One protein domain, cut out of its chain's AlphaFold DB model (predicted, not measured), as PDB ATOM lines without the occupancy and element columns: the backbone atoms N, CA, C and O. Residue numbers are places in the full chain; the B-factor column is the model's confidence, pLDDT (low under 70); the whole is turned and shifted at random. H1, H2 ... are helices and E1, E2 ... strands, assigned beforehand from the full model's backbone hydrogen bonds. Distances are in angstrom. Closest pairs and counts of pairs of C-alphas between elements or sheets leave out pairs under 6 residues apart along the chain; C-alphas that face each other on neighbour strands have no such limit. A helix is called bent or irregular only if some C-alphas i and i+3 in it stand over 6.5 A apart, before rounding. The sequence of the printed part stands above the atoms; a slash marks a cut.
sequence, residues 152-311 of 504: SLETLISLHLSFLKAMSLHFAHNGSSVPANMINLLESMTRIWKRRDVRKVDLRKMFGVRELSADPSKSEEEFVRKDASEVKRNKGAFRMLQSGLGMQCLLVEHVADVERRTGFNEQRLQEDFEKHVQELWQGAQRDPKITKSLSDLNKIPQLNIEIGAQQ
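What this domain is: This is residues 152 to 311 of the 504 residues of a protein of Phaeomoniella chlamydospora (UniProt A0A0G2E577). Two long helices, H1 and H5, run side by side in opposite directions, and short H3 stands near the middle, crosswise to them. The two-stranded antiparallel hairpin E1 E2 lies toward one end with H2 beside E2, while H4 and H6 lie toward the other. The printed part has 160 residues, mostly helix, in the order H1 H2 H3 H4 E1 E2 H5 H6; it is compact, with a radius of gyration of the C-alphas of 15.6 A and spans of 45 by 36 by 33 A.

How they stand to each other: Look first at E1, residues 238 to 243, and E2, residues 249 to 254: N 241 and O 251 are 2.8 A apart, within hydrogen-bond range. Residues 306 to 307 pair in parallel with 241 to 242 of E1. H2, residues 182 to 193, has Met 182 closest to Leu 251 of E2, C-alphas 5.3 A apart. H2 touches H1, residues 152 to 174, at a steep tilt of 60 degrees, closest C-alphas Ala 166 and Met 189, 5.5 A. H1 touches H5, residues 266 to 284, at a shallow tilt of 24 degrees, opposite ways, closest C-alphas Leu 164 and Glu 266, 5.9 A. H3, residues 200 to 211, only just touches H1, with 3 pairs of C-alphas within 8 A, closest Leu 156 and Met 206, 6.6 A. H5 and H6, residues 288 to 295, form a helical hairpin, closest C-alphas Ala 284 and Thr 291, 4.8 A. H4, residues 216 to 224, only just touches H6, with 3 pairs within 8 A, closest C-alphas Phe 223 and Ile 290, 7.4 A. In H1, H2 and H5 every O i to N i+4 pair is within hydrogen-bond range; H3 has 7 of 8, H4 3 of 5, H6 3 of 4.

Where its parts are: Find C-alpha 152 at (23.136, -37.183, 20.555); H1 runs 32.5 A from there. H5 spans 26.7 A, H3 17.0 A, E2 16.6 A and E1 15.7 A. H4 is only just irregular: C-alphas 217 and 220 are 6.8 A apart. H6 ends at C-alpha 295, (21.355, -42.869, 18.759).

The domain as a whole: The C-alphas farthest apart, of Gly 246 and Arg 286, are 47.2 A apart. The printed part has no cut; the links H4 to E1 and E2 to H5 are long. Mean pLDDT of the printed part is 76.1, and 55 residues are under 70, among them 213 to 236.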
ATOM      1  N   SER A 152      22.212 -36.402  19.730       79.25
ATOM      2  CA  SER A 152      23.136 -37.183  20.555       79.25
ATOM      3  C   SER A 152      24.532 -37.322  19.923       79.25
ATOM      4  O   SER A 152      25.531 -37.232  20.640       79.25
ATOM      5  N   LEU A 153      24.628 -37.454  18.597       82.81
ATOM      6  CA  LEU A 153      25.897 -37.493  17.862       82.81
ATOM      7  C   LEU A 153      26.463 -36.091  17.592       82.81
ATOM      8  O   LEU A 153      27.675 -35.918  17.703       82.81
ATOM      9  N   GLU A 154      25.638 -35.068  17.345       85.94
ATOM     10  CA  GLU A 154      26.118 -33.671  17.294       85.94
ATOM     11  C   GLU A 154      26.703 -33.220  18.646       85.94
ATOM     12  O   GLU A 154      27.749 -32.564  18.713       85.94
ATOM     13  N   THR A 155      26.088 -33.661  19.746       87.75
ATOM     14  CA  THR A 155      26.603 -33.493  21.114       87.75
ATOM     15  C   THR A 155      27.924 -34.247  21.326       87.75
ATOM     16  O   THR A 155      28.756 -33.804  22.115       87.75
ATOM     17  N   LEU A 156      28.174 -35.352  20.614       88.12
ATOM     18  CA  LEU A 156      29.447 -36.079  20.680       88.12
ATOM     19  C   LEU A 156      30.551 -35.412  19.840       88.12
ATOM     20  O   LEU A 156      31.686 -35.296  20.303       88.12
ATOM     21  N   ILE A 157      30.213 -34.930  18.642       90.31
ATOM     22  CA  ILE A 157      31.095 -34.154  17.753       90.31
ATOM     23  C   ILE A 157      31.603 -32.892  18.453       90.31
ATOM     24  O   ILE A 157      32.806 -32.625  18.492       90.31
ATOM     25  N   SER A 158      30.696 -32.133  19.061       91.19
ATOM     26  CA  SER A 158      31.054 -30.900  19.762       91.19
ATOM     27  C   SER A 158      31.758 -31.169  21.107       91.19
ATOM     28  O   SER A 158      32.622 -30.384  21.512       91.19
ATOM     29  N   LEU A 159      31.504 -32.315  21.760       91.44
ATOM     30  CA  LEU A 159      32.304 -32.772  22.905       91.44
ATOM     31  C   LEU A 159      33.756 -33.060  22.488       91.44
ATOM     32  O   LEU A 159      34.673 -32.643  23.200       91.44
ATOM     33  N   HIS A 160      33.976 -33.700  21.335       91.94
ATOM     34  CA  HIS A 160      35.313 -33.948  20.787       91.94
ATOM     35  C   HIS A 160      36.077 -32.641  20.516       91.94
ATOM     36  O   HIS A 160      37.232 -32.514  20.926       91.94
ATOM     37  N   LEU A 161      35.412 -31.610  19.985       92.69
ATOM     38  CA  LEU A 161      36.009 -30.277  19.836       92.69
ATOM     39  C   LEU A 161      36.424 -29.668  21.191       92.69
ATOM     40  O   LEU A 161      37.501 -29.082  21.309       92.69
ATOM     41  N   SER A 162      35.605 -29.827  22.239       93.06
ATOM     42  CA  SER A 162      35.956 -29.354  23.592       93.06
ATOM     43  C   SER A 162      37.132 -30.125  24.212       93.06
ATOM     44  O   SER A 162      37.950 -29.537  24.923       93.06
ATOM     45  N   PHE A 163      37.258 -31.421  23.897       93.81
ATOM     46  CA  PHE A 163      38.394 -32.259  24.278       93.81
ATOM     47  C   PHE A 163      39.684 -31.798  23.598       93.81
ATOM     48  O   PHE A 163      40.689 -31.603  24.284       93.81
ATOM     49  N   LEU A 164      39.658 -31.574  22.282       92.69
ATOM     50  CA  LEU A 164      40.834 -31.113  21.544       92.69
ATOM     51  C   LEU A 164      41.317 -29.754  22.068       92.69
ATOM     52  O   LEU A 164      42.508 -29.610  22.322       92.69
ATOM     53  N   LYS A 165      40.407 -28.817  22.360       92.75
ATOM     54  CA  LYS A 165      40.745 -27.516  22.969       92.75
ATOM     55  C   LYS A 165      41.374 -27.653  24.358       92.75
ATOM     56  O   LYS A 165      42.343 -26.960  24.669       92.75
ATOM     57  N   ALA A 166      40.880 -28.578  25.185       92.88
ATOM     58  CA  ALA A 166      41.473 -28.869  26.492       92.88
ATOM     59  C   ALA A 166      42.872 -29.514  26.376       92.88
ATOM     60  O   ALA A 166      43.780 -29.149  27.126       92.88
ATOM     61  N   MET A 167      43.076 -30.420  25.411       90.69
ATOM     62  CA  MET A 167      44.391 -31.005  25.105       90.69
ATOM     63  C   MET A 167      45.368 -29.970  24.534       90.69
ATOM     64  O   MET A 167      46.529 -29.950  24.934       90.69
ATOM     65  N   SER A 168      44.896 -29.083  23.656       91.38
ATOM     66  CA  SER A 168      45.656 -27.974  23.068       91.38
ATOM     67  C   SER A 168      46.206 -27.046  24.160       91.38
ATOM     68  O   SER A 168      47.410 -26.789  24.221       91.38
ATOM     69  N   LEU A 169      45.354 -26.655  25.119       91.75
ATOM     70  CA  LEU A 169      45.753 -25.879  26.299       91.75
ATOM     71  C   LEU A 169      46.762 -26.633  27.186       91.75
ATOM     72  O   LEU A 169      47.765 -26.057  27.610       91.75
ATOM     73  N   HIS A 170      46.540 -27.929  27.440       90.75
ATOM     74  CA  HIS A 170      47.487 -28.760  28.196       90.75
ATOM     75  C   HIS A 170      48.860 -28.834  27.509       90.75
ATOM     76  O   HIS A 170      49.880 -28.678  28.184       90.75
ATOM     77  N   PHE A 171      48.909 -29.005  26.186       90.25
ATOM     78  CA  PHE A 171      50.157 -29.050  25.419       90.25
ATOM     79  C   PHE A 171      50.863 -27.694  25.329       90.25
ATOM     80  O   PHE A 171      52.091 -27.664  25.374       90.25
ATOM     81  N   ALA A 172      50.128 -26.580  25.280       89.31
ATOM     82  CA  ALA A 172      50.711 -25.241  25.362       89.31
ATOM     83  C   ALA A 172      51.392 -24.975  26.722       89.31
ATOM     84  O   ALA A 172      52.371 -24.236  26.785       89.31
ATOM     85  N   HIS A 173      50.902 -25.595  27.803       88.88
ATOM     86  CA  HIS A 173      51.439 -25.426  29.158       88.88
ATOM     87  C   HIS A 173      52.528 -26.450  29.533       88.88
ATOM     88  O   HIS A 173      53.433 -26.115  30.294       88.88
ATOM     89  N   ASN A 174      52.439 -27.691  29.040       87.06
ATOM     90  CA  ASN A 174      53.281 -28.816  29.483       87.06
ATOM     91  C   ASN A 174      54.140 -29.434  28.364       87.06
ATOM     92  O   ASN A 174      54.989 -30.276  28.643       87.06
ATOM     93  N   GLY A 175      53.933 -29.038  27.106       83.38
ATOM     94  CA  GLY A 175      54.565 -29.637  25.932       83.38
ATOM     95  C   GLY A 175      53.792 -30.835  25.362       83.38
ATOM     96  O   GLY A 175      53.149 -31.599  26.079       83.38
ATOM     97  N   SER A 176      53.887 -31.011  24.040       80.88
ATOM     98  CA  SER A 176      53.140 -32.017  23.256       80.88
ATOM     99  C   SER A 176      53.441 -33.483  23.631       80.88
ATOM    100  O   SER A 176      52.653 -34.383  23.355       80.88
ATOM    101  N   SER A 177      54.577 -33.737  24.289       73.81
ATOM    102  CA  SER A 177      55.024 -35.067  24.725       73.81
ATOM    103  C   SER A 177      54.579 -35.462  26.140       73.81
ATOM    104  O   SER A 177      54.829 -36.594  26.551       73.81
ATOM    105  N   VAL A 178      53.952 -34.564  26.909       81.88
ATOM    106  CA  VAL A 178      53.541 -34.847  28.294       81.88
ATOM    107  C   VAL A 178      52.082 -35.312  28.325       81.88
ATOM    108  O   VAL A 178      51.200 -34.545  27.931       81.88
ATOM    109  N   PRO A 179      51.774 -36.526  28.821       84.69
ATOM    110  CA  PRO A 179      50.400 -37.016  28.878       84.69
ATOM    111  C   PRO A 179      49.563 -36.223  29.893       84.69
ATOM    112  O   PRO A 179      50.014 -35.914  30.998       84.69
ATOM    113  N   ALA A 180      48.322 -35.903  29.529       86.75
ATOM    114  CA  ALA A 180      47.410 -35.122  30.357       86.75
ATOM    115  C   ALA A 180      46.829 -35.969  31.498       86.75
ATOM    116  O   ALA A 180      46.349 -37.077  31.264       86.75
ATOM    117  N   ASN A 181      46.803 -35.444  32.728       88.44
ATOM    118  CA  ASN A 181      46.035 -36.067  33.811       88.44
ATOM    119  C   ASN A 181      44.537 -35.892  33.531       88.44
ATOM    120  O   ASN A 181      44.047 -34.768  33.425       88.44
ATOM    121  N   MET A 182      43.809 -37.003  33.434       88.69
ATOM    122  CA  MET A 182      42.409 -37.008  33.024       88.69
ATOM    123  C   MET A 182      41.493 -36.261  34.004       88.69
ATOM    124  O   MET A 182      40.457 -35.772  33.577       88.69
ATOM    125  N   ILE A 183      41.855 -36.114  35.287       87.38
ATOM    126  CA  ILE A 183      41.064 -35.308  36.239       87.38
ATOM    127  C   ILE A 183      41.089 -33.831  35.811       87.38
ATOM    128  O   ILE A 183      40.050 -33.260  35.482       87.38
ATOM    129  N   ASN A 184      42.288 -33.253  35.713       89.25
ATOM    130  CA  ASN A 184      42.527 -31.867  35.298       89.25
ATOM    131  C   ASN A 184      41.991 -31.594  33.877       89.25
ATOM    132  O   ASN A 184      41.510 -30.501  33.574       89.25
ATOM    133  N   LEU A 185      42.068 -32.600  32.999       90.81
ATOM    134  CA  LEU A 185      41.550 -32.524  31.640       90.81
ATOM    135  C   LEU A 185      40.016 -32.490  31.615       90.81
ATOM    136  O   LEU A 185      39.454 -31.667  30.901       90.81
ATOM    137  N   LEU A 186      39.331 -33.333  32.399       90.50
ATOM    138  CA  LEU A 186      37.862 -33.352  32.478       90.50
ATOM    139  C   LEU A 186      37.298 -32.061  33.096       90.50
ATOM    140  O   LEU A 186      36.265 -31.572  32.639       90.50
ATOM    141  N   GLU A 187      37.989 -31.476  34.077       90.94
ATOM    142  CA  GLU A 187      37.679 -30.142  34.611       90.94
ATOM    143  C   GLU A 187      37.816 -29.062  33.523       90.94
ATOM    144  O   GLU A 187      36.882 -28.294  33.273       90.94
ATOM    145  N   SER A 188      38.947 -29.057  32.806       91.00
ATOM    146  CA  SER A 188      39.210 -28.114  31.708       91.00
ATOM    147  C   SER A 188      38.183 -28.246  30.579       91.00
ATOM    148  O   SER A 188      37.632 -27.243  30.125       91.00
ATOM    149  N   MET A 189      37.863 -29.481  30.180       92.62
ATOM    150  CA  MET A 189      36.808 -29.779  29.214       92.62
ATOM    151  C   MET A 189      35.457 -29.265  29.689       92.62
ATOM    152  O   MET A 189      34.812 -28.541  28.945       92.62
ATOM    153  N   THR A 190      35.038 -29.577  30.918       91.56
ATOM    154  CA  THR A 190      33.741 -29.142  31.468       91.56
ATOM    155  C   THR A 190      33.597 -27.618  31.412       91.56
ATOM    156  O   THR A 190      32.562 -27.104  30.980       91.56
ATOM    157  N   ARG A 191      34.667 -26.880  31.735       91.69
ATOM    158  CA  ARG A 191      34.712 -25.410  31.674       91.69
ATOM    159  C   ARG A 191      34.652 -24.834  30.248       91.69
ATOM    160  O   ARG A 191      34.125 -23.734  30.067       91.69
ATOM    161  N   ILE A 192      35.178 -25.545  29.250       90.50
ATOM    162  CA  ILE A 192      35.086 -25.176  27.823       90.50
ATOM    163  C   ILE A 192      33.705 -25.547  27.255       90.50
ATOM    164  O   ILE A 192      33.110 -24.772  26.511       90.50
ATOM    165  N   TRP A 193      33.194 -26.714  27.643       90.94
ATOM    166  CA  TRP A 193      31.990 -27.371  27.137       90.94
ATOM    167  C   TRP A 193      30.685 -26.729  27.618       90.94
ATOM    168  O   TRP A 193      29.741 -26.610  26.842       90.94
ATOM    169  N   LYS A 194      30.628 -26.304  28.888       86.94
ATOM    170  CA  LYS A 194      29.550 -25.510  29.521       86.94
ATOM    171  C   LYS A 194      28.117 -26.077  29.487       86.94
ATOM    172  O   LYS A 194      27.251 -25.497  30.131       86.94
ATOM    173  N   ARG A 195      27.843 -27.195  28.800       83.94
ATOM    174  CA  ARG A 195      26.514 -27.841  28.757       83.94
ATOM    175  C   ARG A 195      26.240 -28.761  29.952       83.94
ATOM    176  O   ARG A 195      25.118 -28.804  30.441       83.94
ATOM    177  N   ARG A 196      27.239 -29.535  30.390       86.94
ATOM    178  CA  ARG A 196      27.155 -30.490  31.515       86.94
ATOM    179  C   ARG A 196      28.543 -30.890  32.008       86.94
ATOM    180  O   ARG A 196      29.507 -30.754  31.260       86.94
ATOM    181  N   ASP A 197      28.625 -31.501  33.187       86.38
ATOM    182  CA  ASP A 197      29.851 -32.161  33.643       86.38
ATOM    183  C   ASP A 197      30.285 -33.259  32.662       86.38
ATOM    184  O   ASP A 197      29.489 -34.136  32.288       86.38
ATOM    185  N   VAL A 198      31.559 -33.236  32.269       88.69
ATOM    186  CA  VAL A 198      32.178 -34.311  31.490       88.69
ATOM    187  C   VAL A 198      32.754 -35.335  32.458       88.69
ATOM    188  O   VAL A 198      33.614 -35.032  33.285       88.69
ATOM    189  N   ARG A 199      32.288 -36.579  32.362       87.69
ATOM    190  CA  ARG A 199      32.736 -37.691  33.206       87.69
ATOM    191  C   ARG A 199      33.674 -38.596  32.415       87.69
ATOM    192  O   ARG A 199      33.612 -38.665  31.191       87.69
ATOM    193  N   LYS A 200      34.478 -39.396  33.127       85.75
ATOM    194  CA  LYS A 200      35.327 -40.460  32.549       85.75
ATOM    195  C   LYS A 200      34.608 -41.260  31.452       85.75
ATOM    196  O   LYS A 200      35.178 -41.486  30.395       85.75
ATOM    197  N   VAL A 201      33.362 -41.668  31.708       84.62
ATOM    198  CA  VAL A 201      32.530 -42.465  30.786       84.62
ATOM    199  C   VAL A 201      32.354 -41.789  29.423       84.62
ATOM    200  O   VAL A 201      32.381 -42.475  28.406       84.62
ATOM    201  N   ASP A 202      32.219 -40.465  29.385       86.25
ATOM    202  CA  ASP A 202      32.009 -39.710  28.148       86.25
ATOM    203  C   ASP A 202      33.257 -39.733  27.266       86.25
ATOM    204  O   ASP A 202      33.168 -40.022  26.074       86.25
ATOM    205  N   LEU A 203      34.431 -39.543  27.876       86.69
ATOM    206  CA  LEU A 203      35.719 -39.639  27.191       86.69
ATOM    207  C   LEU A 203      35.949 -41.049  26.624       86.69
ATOM    208  O   LEU A 203      36.392 -41.199  25.486       86.69
ATOM    209  N   ARG A 204      35.573 -42.091  27.380       84.56
ATOM    210  CA  ARG A 204      35.652 -43.476  26.890       84.56
ATOM    211  C   ARG A 204      34.721 -43.733  25.707       84.56
ATOM    212  O   ARG A 204      35.142 -44.419  24.784       84.56
ATOM    213  N   LYS A 205      33.482 -43.227  25.727       83.06
ATOM    214  CA  LYS A 205      32.521 -43.367  24.613       83.06
ATOM    215  C   LYS A 205      33.001 -42.623  23.365       83.06
ATOM    216  O   LYS A 205      33.003 -43.190  22.280       83.06
ATOM    217  N   MET A 206      33.474 -41.388  23.535       87.38
ATOM    218  CA  MET A 206      34.033 -40.549  22.468       87.38
ATOM    219  C   MET A 206      35.204 -41.236  21.751       87.38
ATOM    220  O   MET A 206      35.214 -41.308  20.524       87.38
ATOM    221  N   PHE A 207      36.152 -41.814  22.496       84.56
ATOM    222  CA  PHE A 207      37.218 -42.610  21.885       84.56
ATOM    223  C   PHE A 207      36.732 -43.976  21.364       84.56
ATOM    224  O   PHE A 207      37.251 -44.453  20.363       84.56
ATOM    225  N   GLY A 208      35.728 -44.596  21.996       79.25
ATOM    226  CA  GLY A 208      35.146 -45.867  21.552       79.25
ATOM    227  C   GLY A 208      34.540 -45.777  20.149       79.25
ATOM    228  O   GLY A 208      34.835 -46.617  19.305       79.25
ATOM    229  N   VAL A 209      33.800 -44.701  19.860       82.62
ATOM    230  CA  VAL A 209      33.287 -44.392  18.509       82.62
ATOM    231  C   VAL A 209      34.417 -44.259  17.485       82.62
ATOM    232  O   VAL A 209      34.260 -44.693  16.347       82.62
ATOM    233  N   ARG A 210      35.573 -43.710  17.875       80.31
ATOM    234  CA  ARG A 210      36.724 -43.507  16.981       80.31
ATOM    235  C   ARG A 210      37.473 -44.796  16.620       80.31
ATOM    236  O   ARG A 210      38.121 -44.826  15.578       80.31
ATOM    237  N   GLU A 211      37.406 -45.833  17.449       77.94
ATOM    238  CA  GLU A 211      37.994 -47.146  17.131       77.94
ATOM    239  C   GLU A 211      37.004 -48.091  16.422       77.94
ATOM    240  O   GLU A 211      37.433 -49.088  15.844       77.94
ATOM    241  N   LEU A 212      35.701 -47.781  16.455       74.00
ATOM    242  CA  LEU A 212      34.633 -48.604  15.883       74.00
ATOM    243  C   LEU A 212      34.693 -48.642  14.349       74.00
ATOM    244  O   LEU A 212      34.915 -47.614  13.701       74.00
ATOM    245  N   SER A 213      34.458 -49.813  13.753       64.88
ATOM    246  CA  SER A 213      34.532 -49.960  12.297       64.88
ATOM    247  C   SER A 213      33.299 -49.406  11.569       64.88
ATOM    248  O   SER A 213      32.166 -49.765  11.884       64.88
ATOM    249  N   ALA A 214      33.520 -48.599  10.524       59.34
ATOM    250  CA  ALA A 214      32.479 -48.201   9.565       59.34
ATOM    251  C   ALA A 214      32.121 -49.316   8.553       59.34
ATOM    252  O   ALA A 214      31.198 -49.163   7.752       59.34
ATOM    253  N   ASP A 215      32.838 -50.442   8.588       57.91
ATOM    254  CA  ASP A 215      32.554 -51.638   7.798       57.91
ATOM    255  C   ASP A 215      31.383 -52.427   8.430       57.91
ATOM    256  O   ASP A 215      31.531 -52.945   9.545       57.91
ATOM    257  N   PRO A 216      30.229 -52.566   7.743       52.84
ATOM    258  CA  PRO A 216      29.055 -53.235   8.304       52.84
ATOM    259  C   PRO A 216      29.309 -54.712   8.639       52.84
ATOM    260  O   PRO A 216      28.680 -55.244   9.547       52.84
ATOM    261  N   SER A 217      30.275 -55.367   7.979       51.31
ATOM    262  CA  SER A 217      30.621 -56.770   8.258       51.31
ATOM    263  C   SER A 217      31.257 -56.992   9.635       51.31
ATOM    264  O   SER A 217      31.324 -58.126  10.100       51.31
ATOM    265  N   LYS A 218      31.738 -55.924  10.286       56.56
ATOM    266  CA  LYS A 218      32.401 -55.972  11.601       56.56
ATOM    267  C   LYS A 218      31.591 -55.266  12.684       56.56
ATOM    268  O   LYS A 218      31.664 -55.657  13.846       56.56
ATOM    269  N   SER A 219      30.791 -54.266  12.313       52.31
ATOM    270  CA  SER A 219      30.040 -53.458  13.276       52.31
ATOM    271  C   SER A 219      28.969 -54.251  14.039       52.31
ATOM    272  O   SER A 219      28.797 -53.987  15.227       52.31
ATOM    273  N   GLU A 220      28.304 -55.257  13.444       51.50
ATOM    274  CA  GLU A 220      27.362 -56.112  14.200       51.50
ATOM    275  C   GLU A 220      28.108 -56.955  15.258       51.50
ATOM    276  O   GLU A 220      27.663 -57.036  16.402       51.50
ATOM    277  N   GLU A 221      29.299 -57.480  14.950       54.22
ATOM    278  CA  GLU A 221      30.143 -58.207  15.915       54.22
ATOM    279  C   GLU A 221      30.683 -57.321  17.058       54.22
ATOM    280  O   GLU A 221      30.916 -57.818  18.168       54.22
ATOM    281  N   GLU A 222      30.890 -56.024  16.812       57.16
ATOM    282  CA  GLU A 222      31.339 -55.056  17.824       57.16
ATOM    283  C   GLU A 222      30.172 -54.500  18.665       57.16
ATOM    284  O   GLU A 222      30.333 -54.318  19.871       57.16
ATOM    285  N   PHE A 223      28.977 -54.306  18.089       53.09
ATOM    286  CA  PHE A 223      27.784 -53.842  18.823       53.09
ATOM    287  C   PHE A 223      27.035 -54.952  19.586       53.09
ATOM    288  O   PHE A 223      26.377 -54.657  20.585       53.09
ATOM    289  N   VAL A 224      27.074 -56.213  19.131       48.53
ATOM    290  CA  VAL A 224      26.239 -57.303  19.694       48.53
ATOM    291  C   VAL A 224      26.936 -58.095  20.813       48.53
ATOM    292  O   VAL A 224      26.256 -58.755  21.607       48.53
ATOM    293  N   ARG A 225      28.264 -57.995  20.969       46.81
ATOM    294  CA  ARG A 225      28.986 -58.596  22.110       46.81
ATOM    295  C   ARG A 225      28.618 -57.907  23.433       46.81
ATOM    296  O   ARG A 225      29.302 -56.991  23.880       46.81
ATOM    297  N   LYS A 226      27.582 -58.416  24.110       42.06
ATOM    298  CA  LYS A 226      27.114 -57.937  25.428       42.06
ATOM    299  C   LYS A 226      28.214 -57.868  26.498       42.06
ATOM    300  O   LYS A 226      28.164 -56.980  27.344       42.06
ATOM    301  N   ASP A 227      29.211 -58.748  26.427       38.75
ATOM    302  CA  ASP A 227      30.342 -58.784  27.366       38.75
ATOM    303  C   ASP A 227      31.502 -57.843  26.972       38.75
ATOM    304  O   ASP A 227      32.414 -57.610  27.766       38.75
ATOM    305  N   ALA A 228      31.483 -57.266  25.764       46.66
ATOM    306  CA  ALA A 228      32.534 -56.397  25.233       46.66
ATOM    307  C   ALA A 228      32.151 -54.909  25.289       46.66
ATOM    308  O   ALA A 228      32.291 -54.174  24.315       46.66
ATOM    309  N   SER A 229      31.742 -54.426  26.468       55.72
ATOM    310  CA  SER A 229      31.557 -52.980  26.704       55.72
ATOM    311  C   SER A 229      32.857 -52.167  26.509       55.72
ATOM    312  O   SER A 229      32.808 -50.940  26.448       55.72
ATOM    313  N   GLU A 230      34.010 -52.839  26.389       59.44
ATOM    314  CA  GLU A 230      35.336 -52.244  26.218       59.44
ATOM    315  C   GLU A 230      36.004 -52.626  24.878       59.44
ATOM    316  O   GLU A 230      36.629 -53.682  24.759       59.44
ATOM    317  N   VAL A 231      35.937 -51.733  23.888       61.06
ATOM    318  CA  VAL A 231      36.649 -51.840  22.598       61.06
ATOM    319  C   VAL A 231      38.156 -51.669  22.810       61.06
ATOM    320  O   VAL A 231      38.586 -50.875  23.647       61.06
ATOM    321  N   LYS A 232      38.986 -52.401  22.059       66.06
ATOM    322  CA  LYS A 232      40.451 -52.248  22.086       66.06
ATOM    323  C   LYS A 232      40.895 -51.142  21.126       66.06
ATOM    324  O   LYS A 232      40.362 -51.031  20.028       66.06
ATOM    325  N   ARG A 233      41.914 -50.373  21.522       65.00
ATOM    326  CA  ARG A 233      42.587 -49.391  20.660       65.00
ATOM    327  C   ARG A 233      43.118 -50.062  19.385       65.00
ATOM    328  O   ARG A 233      43.764 -51.106  19.477       65.00
ATOM    329  N   ASN A 234      42.898 -49.432  18.234       66.06
ATOM    330  CA  ASN A 234      43.348 -49.890  16.921       66.06
ATOM    331  C   ASN A 234      44.139 -48.780  16.199       66.06
ATOM    332  O   ASN A 234      45.339 -48.935  15.971       66.06
ATOM    333  N   LYS A 235      43.506 -47.635  15.895       67.19
ATOM    334  CA  LYS A 235      44.083 -46.542  15.078       67.19
ATOM    335  C   LYS A 235      43.775 -45.112  15.552       67.19
ATOM    336  O   LYS A 235      44.182 -44.163  14.881       67.19
ATOM    337  N   GLY A 236      43.082 -44.905  16.673       69.56
ATOM    338  CA  GLY A 236      42.764 -43.560  17.167       69.56
ATOM    339  C   GLY A 236      44.003 -42.715  17.507       69.56
ATOM    340  O   GLY A 236      45.054 -43.236  17.875       69.56
ATOM    341  N   ALA A 237      43.891 -41.385  17.462       74.44
ATOM    342  CA  ALA A 237      45.004 -40.481  17.795       74.44
ATOM    343  C   ALA A 237      45.317 -40.397  19.307       74.44
ATOM    344  O   ALA A 237      46.335 -39.833  19.700       74.44
ATOM    345  N   PHE A 238      44.466 -40.963  20.172       82.00
ATOM    346  CA  PHE A 238      44.566 -40.827  21.628       82.00
ATOM    347  C   PHE A 238      44.456 -42.176  22.338       82.00
ATOM    348  O   PHE A 238      43.636 -43.016  21.963       82.00
ATOM    349  N   ARG A 239      45.257 -42.380  23.387       81.38
ATOM    350  CA  ARG A 239      45.176 -43.552  24.276       81.38
ATOM    351  C   ARG A 239      44.931 -43.128  25.717       81.38
ATOM    352  O   ARG A 239      45.468 -42.120  26.176       81.38
ATOM    353  N   MET A 240      44.132 -43.920  26.428       83.38
ATOM    354  CA  MET A 240      43.933 -43.785  27.870       83.38
ATOM    355  C   MET A 240      44.829 -44.781  28.596       83.38
ATOM    356  O   MET A 240      44.735 -45.983  28.358       83.38
ATOM    357  N   LEU A 241      45.656 -44.276  29.505       81.81
ATOM    358  CA  LEU A 241      46.620 -45.043  30.283       81.81
ATOM    359  C   LEU A 241      46.257 -45.030  31.769       81.81
ATOM    360  O   LEU A 241      45.983 -43.975  32.338       81.81
ATOM    361  N   GLN A 242      46.334 -46.182  32.432       81.12
ATOM    362  CA  GLN A 242      46.320 -46.276  33.890       81.12
ATOM    363  C   GLN A 242      47.756 -46.349  34.422       81.12
ATOM    364  O   GLN A 242      48.530 -47.223  34.026       81.12
ATOM    365  N   SER A 243      48.114 -45.426  35.316       71.00
ATOM    366  CA  SER A 243      49.462 -45.292  35.880       71.00
ATOM    367  C   SER A 243      49.423 -45.023  37.391       71.00
ATOM    368  O   SER A 243      48.366 -44.758  37.964       71.00
ATOM    369  N   GLY A 244      50.580 -45.125  38.046       59.56
ATOM    370  CA  GLY A 244      50.756 -44.891  39.481       59.56
ATOM    371  C   GLY A 244      50.844 -46.163  40.334       59.56
ATOM    372  O   GLY A 244      50.188 -47.175  40.078       59.56
ATOM    373  N   LEU A 245      51.684 -46.104  41.368       49.53
ATOM    374  CA  LEU A 245      51.854 -47.126  42.402       49.53
ATOM    375  C   LEU A 245      51.083 -46.683  43.655       49.53
ATOM    376  O   LEU A 245      51.551 -45.837  44.406       49.53
ATOM    377  N   GLY A 246      49.889 -47.243  43.872       55.75
ATOM    378  CA  GLY A 246      48.990 -46.832  44.958       55.75
ATOM    379  C   GLY A 246      47.796 -46.055  44.410       55.75
ATOM    380  O   GLY A 246      46.795 -46.671  44.047       55.75
ATOM    381  N   MET A 247      47.907 -44.728  44.301       57.50
ATOM    382  CA  MET A 247      46.883 -43.924  43.624       57.50
ATOM    383  C   MET A 247      46.853 -44.241  42.124       57.50
ATOM    384  O   MET A 247      47.873 -44.185  41.440       57.50
ATOM    385  N   GLN A 248      45.666 -44.589  41.621       61.75
ATOM    386  CA  GLN A 248      45.439 -44.924  40.217       61.75
ATOM    387  C   GLN A 248      45.159 -43.653  39.411       61.75
ATOM    388  O   GLN A 248      44.005 -43.266  39.221       61.75
ATOM    389  N   CYS A 249      46.213 -43.010  38.918       72.88
ATOM    390  CA  CYS A 249      46.076 -41.904  37.979       72.88
ATOM    391  C   CYS A 249      45.650 -42.433  36.603       72.88
ATOM    392  O   CYS A 249      46.121 -43.476  36.140       72.88
ATOM    393  N   LEU A 250      44.763 -41.694  35.941       82.00
ATOM    394  CA  LEU A 250      44.353 -41.946  34.564       82.00
ATOM    395  C   LEU A 250      44.905 -40.819  33.697       82.00
ATOM    396  O   LEU A 250      44.733 -39.645  34.022       82.00
ATOM    397  N   LEU A 251      45.605 -41.190  32.634       84.44
ATOM    398  CA  LEU A 251      46.338 -40.290  31.756       84.44
ATOM    399  C   LEU A 251      45.800 -40.399  30.327       84.44
ATOM    400  O   LEU A 251      45.383 -41.481  29.910       84.44
ATOM    401  N   VAL A 252      45.846 -39.304  29.574       84.94
ATOM    402  CA  VAL A 252      45.529 -39.271  28.139       84.94
ATOM    403  C   VAL A 252      46.773 -38.841  27.370       84.94
ATOM    404  O   VAL A 252      47.338 -37.780  27.627       84.94
ATOM    405  N   GLU A 253      47.206 -39.673  26.430       84.56
ATOM    406  CA  GLU A 253      48.389 -39.447  25.594       84.56
ATOM    407  C   GLU A 253      47.964 -39.329  24.124       84.56
ATOM    408  O   GLU A 253      47.180 -40.150  23.636       84.56
ATOM    409  N   HIS A 254      48.475 -38.315  23.417       82.31
ATOM    410  CA  HIS A 254      48.341 -38.210  21.964       82.31
ATOM    411  C   HIS A 254      49.421 -39.069  21.305       82.31
ATOM    412  O   HIS A 254      50.614 -38.775  21.400       82.31
ATOM    413  N   VAL A 255      49.000 -40.134  20.631       76.75
ATOM    414  CA  VAL A 255      49.896 -41.015  19.888       76.75
ATOM    415  C   VAL A 255      50.062 -40.432  18.495       76.75
ATOM    416  O   VAL A 255      49.193 -40.601  17.640       76.75
ATOM    417  N   ALA A 256      51.184 -39.751  18.267       65.25
ATOM    418  CA  ALA A 256      51.560 -39.324  16.928       65.25
ATOM    419  C   ALA A 256      51.654 -40.552  16.008       65.25
ATOM    420  O   ALA A 256      52.382 -41.504  16.295       65.25
ATOM    421  N   ASP A 257      50.901 -40.529  14.910       59.41
ATOM    422  CA  ASP A 257      50.910 -41.597  13.917       59.41
ATOM    423  C   ASP A 257      52.294 -41.657  13.248       59.41
ATOM    424  O   ASP A 257      52.718 -40.717  12.569       59.41
ATOM    425  N   VAL A 258      53.012 -42.760  13.475       50.25
ATOM    426  CA  VAL A 258      54.396 -42.955  13.014       50.25
ATOM    427  C   VAL A 258      54.470 -43.044  11.484       50.25
ATOM    428  O   VAL A 258      55.472 -42.624  10.902       50.25
ATOM    429  N   GLU A 259      53.411 -43.528  10.830       50.59
ATOM    430  CA  GLU A 259      53.323 -43.627   9.369       50.59
ATOM    431  C   GLU A 259      53.049 -42.250   8.751       50.59
ATOM    432  O   GLU A 259      53.687 -41.867   7.770       50.59
ATOM    433  N   ARG A 260      52.133 -41.473   9.349       55.00
ATOM    434  CA  ARG A 260      51.690 -40.173   8.802       55.00
ATOM    435  C   ARG A 260      52.481 -38.954   9.288       55.00
ATOM    436  O   ARG A 260      52.344 -37.888   8.692       55.00
ATOM    437  N   ARG A 261      53.301 -39.079  10.340       51.78
ATOM    438  CA  ARG A 261      54.108 -37.999  10.962       51.78
ATOM    439  C   ARG A 261      53.321 -36.726  11.317       51.78
ATOM    440  O   ARG A 261      53.895 -35.643  11.432       51.78
ATOM    441  N   THR A 262      52.008 -36.831  11.498       60.22
ATOM    442  CA  THR A 262      51.147 -35.691  11.817       60.22
ATOM    443  C   THR A 262      51.340 -35.269  13.269       60.22
ATOM    444  O   THR A 262      50.959 -35.994  14.190       60.22
ATOM    445  N   GLY A 263      51.902 -34.075  13.471       69.94
ATOM    446  CA  GLY A 263      51.816 -33.377  14.752       69.94
ATOM    447  C   GLY A 263      50.361 -33.065  15.124       69.94
ATOM    448  O   GLY A 263      49.470 -33.113  14.276       69.94
ATOM    449  N   PHE A 264      50.125 -32.745  16.397       83.12
ATOM    450  CA  PHE A 264      48.796 -32.388  16.893       83.12
ATOM    451  C   PHE A 264      48.239 -31.166  16.138       83.12
ATOM    452  O   PHE A 264      48.822 -30.085  16.184       83.12
ATOM    453  N   ASN A 265      47.112 -31.351  15.449       85.50
ATOM    454  CA  ASN A 265      46.373 -30.308  14.742       85.50
ATOM    455  C   ASN A 265      44.887 -30.452  15.101       85.50
ATOM    456  O   ASN A 265      44.267 -31.464  14.778       85.50
ATOM    457  N   GLU A 266      44.342 -29.448  15.789       88.62
ATOM    458  CA  GLU A 266      42.969 -29.443  16.302       88.62
ATOM    459  C   GLU A 266      41.919 -29.538  15.183       88.62
ATOM    460  O   GLU A 266      41.033 -30.386  15.260       88.62
ATOM    461  N   GLN A 267      42.043 -28.732  14.124       89.12
ATOM    462  CA  GLN A 267      41.072 -28.706  13.023       89.12
ATOM    463  C   GLN A 267      41.028 -30.050  12.295       89.12
ATOM    464  O   GLN A 267      39.977 -30.678  12.224       89.12
ATOM    465  N   ARG A 268      42.189 -30.569  11.878       87.69
ATOM    466  CA  ARG A 268      42.268 -31.849  11.160       87.69
ATOM    467  C   ARG A 268      41.771 -33.032  11.996       87.69
ATOM    468  O   ARG A 268      41.128 -33.935  11.466       87.69
ATOM    469  N   LEU A 269      42.062 -33.052  13.300       87.50
ATOM    470  CA  LEU A 269      41.565 -34.106  14.191       87.50
ATOM    471  C   LEU A 269      40.044 -34.026  14.383       87.50
ATOM    472  O   LEU A 269      39.415 -35.070  14.556       87.50
ATOM    473  N   GLN A 270      39.461 -32.827  14.332       91.88
ATOM    474  CA  GLN A 270      38.013 -32.627  14.355       91.88
ATOM    475  C   GLN A 270      37.363 -33.049  13.028       91.88
ATOM    476  O   GLN A 270      36.440 -33.858  13.051       91.88
ATOM    477  N   GLU A 271      37.880 -32.587  11.888       89.38
ATOM    478  CA  GLU A 271      37.425 -32.951  10.535       89.38
ATOM    479  C   GLU A 271      37.429 -34.474  10.325       89.38
ATOM    480  O   GLU A 271      36.413 -35.062   9.938       89.38
ATOM    481  N   ASP A 272      38.544 -35.141  10.654       86.81
ATOM    482  CA  ASP A 272      38.644 -36.598  10.558       86.81
ATOM    483  C   ASP A 272      37.635 -37.307  11.493       86.81
ATOM    484  O   ASP A 272      37.243 -38.441  11.205       86.81
ATOM    485  N   PHE A 273      37.252 -36.712  12.633       87.94
ATOM    486  CA  PHE A 273      36.273 -37.289  13.571       87.94
ATOM    487  C   PHE A 273      34.835 -37.092  13.081       87.94
ATOM    488  O   PHE A 273      34.057 -38.044  13.092       87.94
ATOM    489  N   GLU A 274      34.493 -35.898  12.599       89.75
ATOM    490  CA  GLU A 274      33.177 -35.588  12.029       89.75
ATOM    491  C   GLU A 274      32.870 -36.470  10.819       89.75
ATOM    492  O   GLU A 274      31.812 -37.102  10.777       89.75
ATOM    493  N   LYS A 275      33.831 -36.615   9.899       87.44
ATOM    494  CA  LYS A 275      33.722 -37.531   8.756       87.44
ATOM    495  C   LYS A 275      33.487 -38.979   9.199       87.44
ATOM    496  O   LYS A 275      32.612 -39.646   8.658       87.44
ATOM    497  N   HIS A 276      34.209 -39.453  10.216       85.06
ATOM    498  CA  HIS A 276      34.057 -40.815  10.751       85.06
ATOM    499  C   HIS A 276      32.689 -41.038  11.419       85.06
ATOM    500  O   HIS A 276      32.078 -42.089  11.241       85.06
ATOM    501  N   VAL A 277      32.158 -40.045  12.141       86.06
ATOM    502  CA  VAL A 277      30.796 -40.103  12.711       86.06
ATOM    503  C   VAL A 277      29.731 -40.100  11.607       86.06
ATOM    504  O   VAL A 277      28.745 -40.830  11.717       86.06
ATOM    505  N   GLN A 278      29.931 -39.347  10.522       86.19
ATOM    506  CA  GLN A 278      29.046 -39.369   9.351       86.19
ATOM    507  C   GLN A 278      29.097 -40.716   8.611       86.19
ATOM    508  O   GLN A 278      28.046 -41.257   8.272       86.19
ATOM    509  N   GLU A 279      30.285 -41.294   8.409       84.62
ATOM    510  CA  GLU A 279      30.468 -42.630   7.816       84.62
ATOM    511  C   GLU A 279      29.790 -43.718   8.664       84.62
ATOM    512  O   GLU A 279      29.042 -44.541   8.129       84.62
ATOM    513  N   LEU A 280      29.958 -43.676   9.991       80.88
ATOM    514  CA  LEU A 280      29.253 -44.560  10.926       80.88
ATOM    515  C   LEU A 280      27.731 -44.365  10.890       80.88
ATOM    516  O   LEU A 280      27.003 -45.353  10.944       80.88
ATOM    517  N   TRP A 281      27.229 -43.131  10.776       82.88
ATOM    518  CA  TRP A 281      25.788 -42.861  10.672       82.88
ATOM    519  C   TRP A 281      25.199 -43.401   9.362       82.88
ATOM    520  O   TRP A 281      24.181 -44.092   9.386       82.88
ATOM    521  N   GLN A 282      25.866 -43.169   8.228       82.69
ATOM    522  CA  GLN A 282      25.478 -43.722   6.924       82.69
ATOM    523  C   GLN A 282      25.560 -45.259   6.896       82.69
ATOM    524  O   GLN A 282      24.745 -45.911   6.244       82.69
ATOM    525  N   GLY A 283      26.511 -45.850   7.625       76.12
ATOM    526  CA  GLY A 283      26.568 -47.289   7.886       76.12
ATOM    527  C   GLY A 283      25.366 -47.779   8.693       76.12
ATOM    528  O   GLY A 283      24.617 -48.640   8.233       76.12
ATOM    529  N   ALA A 284      25.144 -47.187   9.866       76.12
ATOM    530  CA  ALA A 284      24.111 -47.575  10.824       76.12
ATOM    531  C   ALA A 284      22.670 -47.373  10.326       76.12
ATOM    532  O   ALA A 284      21.758 -48.003  10.861       76.12
ATOM    533  N   GLN A 285      22.435 -46.535   9.311       75.44
ATOM    534  CA  GLN A 285      21.123 -46.417   8.660       75.44
ATOM    535  C   GLN A 285      20.711 -47.669   7.868       75.44
ATOM    536  O   GLN A 285      19.520 -47.857   7.631       75.44
ATOM    537  N   ARG A 286      21.655 -48.541   7.485       74.38
ATOM    538  CA  ARG A 286      21.336 -49.809   6.801       74.38
ATOM    539  C   ARG A 286      20.697 -50.837   7.742       74.38
ATOM    540  O   ARG A 286      19.897 -51.648   7.291       74.38
ATOM    541  N   ASP A 287      20.988 -50.749   9.043       70.75
ATOM    542  CA  ASP A 287      20.584 -51.730  10.052       70.75
ATOM    543  C   ASP A 287      19.817 -51.088  11.222       70.75
ATOM    544  O   ASP A 287      20.438 -50.536  12.138       70.75
ATOM    545  N   PRO A 288      18.475 -51.229  11.304       69.00
ATOM    546  CA  PRO A 288      17.641 -50.539  12.300       69.00
ATOM    547  C   PRO A 288      17.920 -50.934  13.763       69.00
ATOM    548  O   PRO A 288      17.433 -50.274  14.688       69.00
ATOM    549  N   LYS A 289      18.699 -51.998  14.004       69.19
ATOM    550  CA  LYS A 289      19.241 -52.351  15.330       69.19
ATOM    551  C   LYS A 289      20.427 -51.454  15.714       69.19
ATOM    552  O   LYS A 289      20.523 -51.016  16.863       69.19
ATOM    553  N   ILE A 290      21.319 -51.190  14.756       67.44
ATOM    554  CA  ILE A 290      22.543 -50.403  14.943       67.44
ATOM    555  C   ILE A 290      22.174 -48.923  15.031       67.44
ATOM    556  O   ILE A 290      22.617 -48.258  15.962       67.44
ATOM    557  N   THR A 291      21.262 -48.427  14.181       68.25
ATOM    558  CA  THR A 291      20.763 -47.037  14.255       68.25
ATOM    559  C   THR A 291      20.236 -46.702  15.653       68.25
ATOM    560  O   THR A 291      20.654 -45.718  16.256       68.25
ATOM    561  N   LYS A 292      19.381 -47.565  16.225       67.00
ATOM    562  CA  LYS A 292      18.846 -47.395  17.591       67.00
ATOM    563  C   LYS A 292      19.933 -47.441  18.670       67.00
ATOM    564  O   LYS A 292      19.831 -46.734  19.665       67.00
ATOM    565  N   SER A 293      20.967 -48.258  18.479       65.69
ATOM    566  CA  SER A 293      22.060 -48.428  19.448       65.69
ATOM    567  C   SER A 293      23.130 -47.332  19.360       65.69
ATOM    568  O   SER A 293      23.833 -47.098  20.338       65.69
ATOM    569  N   LEU A 294      23.224 -46.640  18.221       67.00
ATOM    570  CA  LEU A 294      24.099 -45.488  18.008       67.00
ATOM    571  C   LEU A 294      23.434 -44.168  18.442       67.00
ATOM    572  O   LEU A 294      24.103 -43.324  19.035       67.00
ATOM    573  N   SER A 295      22.121 -44.008  18.224       66.19
ATOM    574  CA  SER A 295      21.355 -42.869  18.759       66.19
ATOM    575  C   SER A 295      21.341 -42.850  20.293       66.19
ATOM    576  O   SER A 295      21.478 -41.783  20.898       66.19
ATOM    577  N   ASP A 296      21.218 -44.023  20.925       68.19
ATOM    578  CA  ASP A 296      21.311 -44.187  22.376       68.19
ATOM    579  C   ASP A 296      22.760 -44.040  22.858       68.19
ATOM    580  O   ASP A 296      23.518 -45.010  22.945       68.19
ATOM    581  N   LEU A 297      23.126 -42.836  23.308       63.41
ATOM    582  CA  LEU A 297      24.472 -42.519  23.808       63.41
ATOM    583  C   LEU A 297      24.947 -43.400  24.986       63.41
ATOM    584  O   LEU A 297      26.101 -43.306  25.400       63.41
ATOM    585  N   ASN A 298      24.078 -44.233  25.567       62.38
ATOM    586  CA  ASN A 298      24.390 -45.197  26.629       62.38
ATOM    587  C   ASN A 298      24.666 -46.628  26.139       62.38
ATOM    588  O   ASN A 298      25.175 -47.420  26.928       62.38
ATOM    589  N   LYS A 299      24.379 -46.946  24.871       64.62
ATOM    590  CA  LYS A 299      24.697 -48.235  24.228       64.62
ATOM    591  C   LYS A 299      25.983 -48.183  23.395       64.62
ATOM    592  O   LYS A 299      26.527 -49.230  23.062       64.62
ATOM    593  N   ILE A 300      26.493 -46.981  23.113       68.81
ATOM    594  CA  ILE A 300      27.807 -46.759  22.498       68.81
ATOM    595  C   ILE A 300      28.914 -47.445  23.332       68.81
ATOM    596  O   ILE A 300      29.003 -47.180  24.540       68.81
ATOM    597  N   PRO A 301      29.775 -48.284  22.720       66.38
ATOM    598  CA  PRO A 301      30.854 -48.969  23.426       66.38
ATOM    599  C   PRO A 301      31.938 -48.003  23.928       66.38
ATOM    600  O   PRO A 301      32.154 -46.917  23.389       66.38
ATOM    601  N   GLN A 302      32.639 -48.398  24.990       76.62
ATOM    602  CA  GLN A 302      33.670 -47.592  25.644       76.62
ATOM    603  C   GLN A 302      35.066 -48.040  25.192       76.62
ATOM    604  O   GLN A 302      35.314 -49.231  25.060       76.62
ATOM    605  N   LEU A 303      36.025 -47.128  25.021       71.62
ATOM    606  CA  LEU A 303      37.423 -47.520  24.807       71.62
ATOM    607  C   LEU A 303      38.018 -48.138  26.090       71.62
ATOM    608  O   LEU A 303      37.854 -47.597  27.192       71.62
ATOM    609  N   ASN A 304      38.721 -49.266  25.960       72.00
ATOM    610  CA  ASN A 304      39.479 -49.902  27.040       72.00
ATOM    611  C   ASN A 304      40.591 -48.967  27.571       72.00
ATOM    612  O   ASN A 304      41.039 -48.052  26.884       72.00
ATOM    613  N   ILE A 305      41.015 -49.158  28.818       75.38
ATOM    614  CA  ILE A 305      42.063 -48.352  29.450       75.38
ATOM    615  C   ILE A 305      43.317 -49.213  29.530       75.38
ATOM    616  O   ILE A 305      43.376 -50.183  30.284       75.38
ATOM    617  N   GLU A 306      44.332 -48.844  28.763       73.50
ATOM    618  CA  GLU A 306      45.599 -49.558  28.743       73.50
ATOM    619  C   GLU A 306      46.309 -49.423  30.093       73.50
ATOM    620  O   GLU A 306      46.447 -48.333  30.649       73.50
ATOM    621  N   ILE A 307      46.811 -50.532  30.631       70.12
ATOM    622  CA  ILE A 307      47.671 -50.491  31.814       70.12
ATOM    623  C   ILE A 307      49.050 -50.021  31.342       70.12
ATOM    624  O   ILE A 307      49.708 -50.719  30.569       70.12
ATOM    625  N   GLY A 308      49.501 -48.848  31.794       61.03
ATOM    626  CA  GLY A 308      50.809 -48.313  31.412       61.03
ATOM    627  C   GLY A 308      51.933 -49.266  31.817       61.03
ATOM    628  O   GLY A 308      51.866 -49.869  32.887       61.03
ATOM    629  N   ALA A 309      52.973 -49.399  30.986       61.25
ATOM    630  CA  ALA A 309      53.990 -50.452  31.119       61.25
ATOM    631  C   ALA A 309      54.595 -50.563  32.535       61.25
ATOM    632  O   ALA A 309      54.720 -51.662  33.069       61.25
ATOM    633  N   GLN A 310      54.872 -49.431  33.191       59.25
ATOM    634  CA  GLN A 310      55.349 -49.383  34.580       59.25
ATOM    635  C   GLN A 310      54.348 -49.994  35.578       59.25
ATOM    636  O   GLN A 310      54.738 -50.733  36.479       59.25
ATOM    637  N   GLN A 311      53.047 -49.732  35.412       62.94
ATOM    638  CA  GLN A 311      52.006 -50.327  36.252       62.94
ATOM    639  C   GLN A 311      51.729 -51.790  35.867       62.94
ATOM    640  O   GLN A 311      51.365 -52.577  36.736       62.94
TER     641      GLN A 311